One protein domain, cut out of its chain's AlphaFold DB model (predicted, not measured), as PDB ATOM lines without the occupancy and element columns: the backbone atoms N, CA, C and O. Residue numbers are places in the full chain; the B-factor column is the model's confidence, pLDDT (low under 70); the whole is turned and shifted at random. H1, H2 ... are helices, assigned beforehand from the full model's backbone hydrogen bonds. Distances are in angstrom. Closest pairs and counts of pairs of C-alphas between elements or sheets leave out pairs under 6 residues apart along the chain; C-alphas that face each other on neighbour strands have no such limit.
ATOM      1  N   ARG A  62     184.582 143.404 181.154       85.81
ATOM      2  CA  ARG A  62     184.137 143.177 182.536       85.81
ATOM      3  C   ARG A  62     182.956 144.070 182.908       85.81
ATOM      4  O   ARG A  62     182.022 143.606 183.561       85.81
ATOM      5  N   ASN A  63     183.001 145.344 182.528       87.38
ATOM      6  CA  ASN A  63     181.913 146.280 182.799       87.38
ATOM      7  C   ASN A  63     180.637 145.852 182.073       87.38
ATOM      8  O   ASN A  63     179.570 145.872 182.672       87.38
ATOM      9  N   THR A  64     180.743 145.399 180.823       88.31
ATOM     10  CA  THR A  64     179.589 144.915 180.056       88.31
ATOM     11  C   THR A  64     179.022 143.599 180.573       88.31
ATOM     12  O   THR A  64     177.804 143.467 180.623       88.31
ATOM     13  N   GLN A  65     179.861 142.672 181.040       86.50
ATOM     14  CA  GLN A  65     179.414 141.424 181.675       86.50
ATOM     15  C   GLN A  65     178.662 141.649 182.991       86.50
ATOM     16  O   GLN A  65     177.786 140.862 183.336       86.50
ATOM     17  N   LYS A  66     179.006 142.706 183.737       87.25
ATOM     18  CA  LYS A  66     178.324 143.065 184.989       87.25
ATOM     19  C   LYS A  66     176.987 143.777 184.778       87.25
ATOM     20  O   LYS A  66     176.231 143.887 185.738       87.25
ATOM     21  N   MET A  67     176.707 144.275 183.573       89.38
ATOM     22  CA  MET A  67     175.483 145.028 183.308       89.38
ATOM     23  C   MET A  67     174.261 144.123 183.177       89.38
ATOM     24  O   MET A  67     174.304 143.050 182.571       89.38
ATOM     25  N   GLY A  68     173.137 144.607 183.699       91.56
ATOM     26  CA  GLY A  68     171.836 143.972 183.516       91.56
ATOM     27  C   GLY A  68     171.299 144.119 182.089       91.56
ATOM     28  O   GLY A  68     171.741 144.957 181.301       91.56
ATOM     29  N   HIS A  69     170.274 143.329 181.759       88.75
ATOM     30  CA  HIS A  69     169.625 143.373 180.443       88.75
ATOM     31  C   HIS A  69     169.092 144.773 180.082       88.75
ATOM     32  O   HIS A  69     169.277 145.223 178.953       88.75
ATOM     33  N   TYR A  70     168.475 145.478 181.036       90.38
ATOM     34  CA  TYR A  70     167.942 146.829 180.821       90.38
ATOM     35  C   TYR A  70     169.052 147.870 180.614       90.38
ATOM     36  O   TYR A  70     169.002 148.630 179.651       90.38
ATOM     37  N   GLU A  71     170.108 147.838 181.430       89.69
ATOM     38  CA  GLU A  71     171.257 148.749 181.304       89.69
ATOM     39  C   GLU A  71     171.955 148.605 179.946       89.69
ATOM     40  O   GLU A  71     172.310 149.594 179.302       89.69
ATOM     41  N   LEU A  72     172.100 147.365 179.468       88.62
ATOM     42  CA  LEU A  72     172.631 147.074 178.139       88.62
ATOM     43  C   LEU A  72     171.744 147.643 177.027       88.62
ATOM     44  O   LEU A  72     172.267 148.152 176.036       88.62
ATOM     45  N   GLN A  73     170.416 147.555 177.160       87.12
ATOM     46  CA  GLN A  73     169.494 148.131 176.179       87.12
ATOM     47  C   GLN A  73     169.595 149.655 176.134       87.12
ATOM     48  O   GLN A  73     169.646 150.219 175.042       87.12
ATOM     49  N   ASP A  74     169.658 150.314 177.286       90.12
ATOM     50  CA  ASP A  74     169.710 151.773 177.346       90.12
ATOM     51  C   ASP A  74     171.043 152.319 176.837       90.12
ATOM     52  O   ASP A  74     171.053 153.276 176.064       90.12
ATOM     53  N   ARG A  75     172.163 151.648 177.138       88.06
ATOM     54  CA  ARG A  75     173.458 151.980 176.529       88.06
ATOM     55  C   ARG A  75     173.466 151.805 175.017       88.06
ATOM     56  O   ARG A  75     173.905 152.699 174.308       88.06
ATOM     57  N   ARG A  76     172.924 150.699 174.501       88.88
ATOM     58  CA  ARG A  76     172.819 150.482 173.046       88.88
ATOM     59  C   ARG A  76     171.975 151.560 172.369       88.88
ATOM     60  O   ARG A  76     172.327 151.991 171.276       88.88
ATOM     61  N   LYS A  77     170.888 152.009 173.005       88.12
ATOM     62  CA  LYS A  77     170.088 153.142 172.514       88.12
ATOM     63  C   LYS A  77     170.889 154.445 172.539       88.12
ATOM     64  O   LYS A  77     170.831 155.180 171.562       88.12
ATOM     65  N   ALA A  78     171.649 154.706 173.606       90.06
ATOM     66  CA  ALA A  78     172.521 155.880 173.708       90.06
ATOM     67  C   ALA A  78     173.600 155.896 172.610       90.06
ATOM     68  O   ALA A  78     173.846 156.934 172.001       90.06
ATOM     69  N   ASP A  79     174.156 154.729 172.281       88.62
ATOM     70  CA  ASP A  79     175.111 154.543 171.183       88.62
ATOM     71  C   ASP A  79     174.437 154.532 169.791       88.62
ATOM     72  O   ASP A  79     175.084 154.247 168.782       88.62
ATOM     73  N   ASN A  80     173.128 154.811 169.709       88.38
ATOM     74  CA  ASN A  80     172.311 154.739 168.491       88.38
ATOM     75  C   ASN A  80     172.414 153.384 167.756       88.38
ATOM     76  O   ASN A  80     172.249 153.291 166.536       88.38
ATOM     77  N   MET A  81     172.685 152.305 168.494       83.06
ATOM     78  CA  MET A  81     172.786 150.955 167.955       83.06
ATOM     79  C   MET A  81     171.407 150.294 167.894       83.06
ATOM     80  O   MET A  81     170.931 149.707 168.867       83.06
ATOM     81  N   ASP A  82     170.796 150.294 166.709       85.88
ATOM     82  CA  ASP A  82     169.599 149.491 166.450       85.88
ATOM     83  C   ASP A  82     169.972 148.021 166.181       85.88
ATOM     84  O   ASP A  82     170.226 147.587 165.051       85.88
ATOM     85  N   VAL A  83     170.018 147.236 167.259       85.69
ATOM     86  CA  VAL A  83     170.285 145.792 167.203       85.69
ATOM     87  C   VAL A  83     169.192 145.043 166.431       85.69
ATOM     88  O   VAL A  83     169.493 144.066 165.744       85.69
ATOM     89  N   HIS A  84     167.935 145.495 166.490       86.44
ATOM     90  CA  HIS A  84     166.834 144.846 165.777       86.44
ATOM     91  C   HIS A  84     166.980 144.998 164.266       86.44
ATOM     92  O   HIS A  84     166.846 144.011 163.539       86.44
ATOM     93  N   LYS A  85     167.314 146.203 163.794       90.62
ATOM     94  CA  LYS A  85     167.607 146.459 162.383       90.62
ATOM     95  C   LYS A  85     168.792 145.624 161.899       90.62
ATOM     96  O   LYS A  85     168.647 144.915 160.905       90.62
ATOM     97  N   LYS A  86     169.904 145.606 162.647       89.00
ATOM     98  CA  LYS A  86     171.081 144.777 162.313       89.00
ATOM     99  C   LYS A  86     170.733 143.291 162.206       89.00
ATOM    100  O   LYS A  86     171.115 142.626 161.247       89.00
ATOM    101  N   ASN A  87     169.960 142.769 163.159       91.88
ATOM    102  CA  ASN A  87     169.526 141.373 163.133       91.88
ATOM    103  C   ASN A  87     168.602 141.080 161.942       91.88
ATOM    104  O   ASN A  87     168.707 140.019 161.327       91.88
ATOM    105  N   LYS A  88     167.714 142.015 161.587       94.56
ATOM    106  CA  LYS A  88     166.828 141.892 160.423       94.56
ATOM    107  C   LYS A  88     167.623 141.822 159.118       94.56
ATOM    108  O   LYS A  88     167.345 140.950 158.297       94.56
ATOM    109  N   GLU A  89     168.616 142.690 158.949       93.19
ATOM    110  CA  GLU A  89     169.511 142.708 157.784       93.19
ATOM    111  C   GLU A  89     170.321 141.408 157.685       93.19
ATOM    112  O   GLU A  89     170.299 140.742 156.650       93.19
ATOM    113  N   ALA A  90     170.930 140.964 158.789       93.12
ATOM    114  CA  ALA A  90     171.671 139.703 158.837       93.12
ATOM    115  C   ALA A  90     170.793 138.487 158.486       93.12
ATOM    116  O   ALA A  90     171.221 137.581 157.766       93.12
ATOM    117  N   ASN A  91     169.544 138.465 158.958       95.25
ATOM    118  CA  ASN A  91     168.594 137.404 158.626       95.25
ATOM    119  C   ASN A  91     168.155 137.454 157.159       95.25
ATOM    120  O   ASN A  91     168.001 136.403 156.537       95.25
ATOM    121  N   ALA A  92     167.986 138.646 156.580       95.00
ATOM    122  CA  ALA A  92     167.690 138.796 155.159       95.00
ATOM    123  C   ALA A  92     168.826 138.233 154.289       95.00
ATOM    124  O   ALA A  92     168.555 137.471 153.358       95.00
ATOM    125  N   ILE A  93     170.082 138.520 154.647       92.31
ATOM    126  CA  ILE A  93     171.273 137.981 153.972       92.31
ATOM    127  C   ILE A  93     171.310 136.452 154.089       92.31
ATOM    128  O   ILE A  93     171.405 135.761 153.076       92.31
ATOM    129  N   ARG A  94     171.140 135.893 155.297       93.31
ATOM    130  CA  ARG A  94     171.085 134.430 155.488       93.31
ATOM    131  C   ARG A  94     169.998 133.777 154.639       93.31
ATOM    132  O   ARG A  94     170.240 132.756 154.003       93.31
ATOM    133  N   ASN A  95     168.811 134.377 154.592       95.00
ATOM    134  CA  ASN A  95     167.706 133.871 153.783       95.00
ATOM    135  C   ASN A  95     168.007 133.943 152.278       95.00
ATOM    136  O   ASN A  95     167.632 133.022 151.553       95.00
ATOM    137  N   LYS A  96     168.691 134.995 151.808       93.38
ATOM    138  CA  LYS A  96     169.165 135.116 150.419       93.38
ATOM    139  C   LYS A  96     170.142 133.983 150.091       93.38
ATOM    140  O   LYS A  96     169.909 133.255 149.133       93.38
ATOM    141  N   ILE A  97     171.156 133.773 150.935       92.94
ATOM    142  CA  ILE A  97     172.159 132.705 150.775       92.94
ATOM    143  C   ILE A  97     171.497 131.324 150.775       92.94
ATOM    144  O   ILE A  97     171.802 130.489 149.928       92.94
ATOM    145  N   ASN A  98     170.551 131.067 151.680       93.75
ATOM    146  CA  ASN A  98     169.874 129.770 151.764       93.75
ATOM    147  C   ASN A  98     169.062 129.432 150.506       93.75
ATOM    148  O   ASN A  98     168.957 128.257 150.162       93.75
ATOM    149  N   LYS A  99     168.537 130.445 149.807       95.06
ATOM    150  CA  LYS A  99     167.790 130.291 148.550       95.06
ATOM    151  C   LYS A  99     168.686 130.135 147.311       95.06
ATOM    152  O   LYS A  99     168.170 129.803 146.249       95.06
ATOM    153  N   MET A 100     169.994 130.378 147.421       94.75
ATOM    154  CA  MET A 100     170.931 130.239 146.304       94.75
ATOM    155  C   MET A 100     171.212 128.773 145.963       94.75
ATOM    156  O   MET A 100     171.283 127.900 146.833       94.75
ATOM    157  N   THR A 101     171.469 128.527 144.681       96.00
ATOM    158  CA  THR A 101     172.002 127.248 144.200       96.00
ATOM    159  C   THR A 101     173.429 127.011 144.718       96.00
ATOM    160  O   THR A 101     174.130 127.966 145.070       96.00
ATOM    161  N   PRO A 102     173.921 125.757 144.734       95.75
ATOM    162  CA  PRO A 102     175.290 125.457 145.156       95.75
ATOM    163  C   PRO A 102     176.361 126.239 144.382       95.75
ATOM    164  O   PRO A 102     177.349 126.652 144.979       95.75
ATOM    165  N   GLN A 103     176.154 126.490 143.084       93.75
ATOM    166  CA  GLN A 103     177.091 127.267 142.265       93.75
ATOM    167  C   GLN A 103     177.087 128.754 142.644       93.75
ATOM    168  O   GLN A 103     178.143 129.357 142.793       93.75
ATOM    169  N   GLN A 104     175.908 129.335 142.876       92.56
ATOM    170  CA  GLN A 104     175.780 130.725 143.325       92.56
ATOM    171  C   GLN A 104     176.413 130.946 144.704       92.56
ATOM    172  O   GLN A 104     177.038 131.976 144.926       92.56
ATOM    173  N   LYS A 105     176.320 129.961 145.609       94.00
ATOM    174  CA  LYS A 105     177.005 130.013 146.912       94.00
ATOM    175  C   LYS A 105     178.526 130.048 146.768       94.00
ATOM    176  O   LYS A 105     179.166 130.805 147.485       94.00
ATOM    177  N   ARG A 106     179.103 129.261 145.850       93.94
ATOM    178  CA  ARG A 106     180.553 129.304 145.571       93.94
ATOM    179  C   ARG A 106     180.965 130.671 145.037       93.94
ATOM    180  O   ARG A 106     181.862 131.286 145.596       93.94
ATOM    181  N   ASN A 107     180.230 131.188 144.051       94.12
ATOM    182  CA  ASN A 107     180.507 132.503 143.475       94.12
ATOM    183  C   ASN A 107     180.425 133.629 144.523       94.12
ATOM    184  O   ASN A 107     181.232 134.550 144.474       94.12
ATOM    185  N   TYR A 108     179.485 133.540 145.470       92.19
ATOM    186  CA  TYR A 108     179.343 134.482 146.585       92.19
ATOM    187  C   TYR A 108     180.522 134.426 147.569       92.19
ATOM    188  O   TYR A 108     180.936 135.446 148.104       92.19
ATOM    189  N   ILE A 109     181.086 133.238 147.810       92.56
ATOM    190  CA  ILE A 109     182.281 133.080 148.655       92.56
ATOM    191  C   ILE A 109     183.513 133.676 147.963       92.56
ATOM    192  O   ILE A 109     184.336 134.304 148.621       92.56
ATOM    193  N   GLU A 110     183.631 133.487 146.648       93.81
ATOM    194  CA  GLU A 110     184.784 133.946 145.866       93.81
ATOM    195  C   GLU A 110     184.759 135.455 145.591       93.81
ATOM    196  O   GLU A 110     185.805 136.097 145.644       93.81
ATOM    197  N   ASN A 111     183.585 136.029 145.311       93.19
ATOM    198  CA  ASN A 111     183.463 137.409 144.824       93.19
ATOM    199  C   ASN A 111     182.723 138.353 145.786       93.19
ATOM    200  O   ASN A 111     182.735 139.562 145.567       93.19
ATOM    201  N   GLY A 112     182.098 137.829 146.843       82.69
ATOM    202  CA  GLY A 112     181.226 138.606 147.724       82.69
ATOM    203  C   GLY A 112     179.808 138.804 147.172       82.69
ATOM    204  O   GLY A 112     179.367 138.086 146.268       82.69
TER     205      GLY A 112
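This is residues 62 to 112 of the 113 residues of the protein "CxxC_CXXC_SSSS domain-containing protein" of Candidatus Pacearchaeota archaeon (UniProt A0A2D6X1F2). Picture a wide, shallow bracket with no packed core: one long bare helix, H3, makes the middle of the length, H4 turns off one end of it, and H2 followed by little H1 turns off the other, with H1 and H4 both off the same side of H3. The printed part has 51 residues with four named helices in the order H1, H2, H3, H4 and no named strand; the class is all helix. The whole is extended, with a radius of gyration of the C-alphas of 17.0 A, and spans 45 by 21 by 16 A.

Find C-alpha 83 at (170.285, 145.792, 167.203); from there H3, residues 83 to 99, runs 24.4 A to C-alpha 99 at (167.790, 130.291, 148.550). Look next at H4, residues 102 to 111, 14.5 A long and ending at C-alpha 111 at (183.463, 137.409, 144.824). Before H3 you will find H2, residues 69 to 78, also 14.5 A, and H1, residues 62 to 66, 6.3 A.

Residues 84 to 95 of H3 stand free. H3 and H4 are close but not clearly touching, with their closest C-alphas, those of Ile 97 and Lys 105, 6.8 A apart; they run opposite ways at a steep tilt of 53 degrees. At the other end, H2 and H3 are close but not clearly touching, about perpendicular at 87 degrees, with the closest C-alphas, those of Arg 76 and Val 83, 7.9 A apart. H1 and H2 are close but not clearly touching, at 7.5 A between the closest C-alphas, those of Thr 64 and Leu 72. H4 is apart from H1 and H2, and H1 is apart from H3. In H1, H2, H3 and H4 every O i to N i+4 pair is within hydrogen-bond range.

Look at Lys 66 and Gln 103 for the two C-alphas farthest apart, 45.6 A. The three links between the helices are tight, and the printed part has no cut. The mean pLDDT of the printed part is 90.8, and no printed residue is under 70.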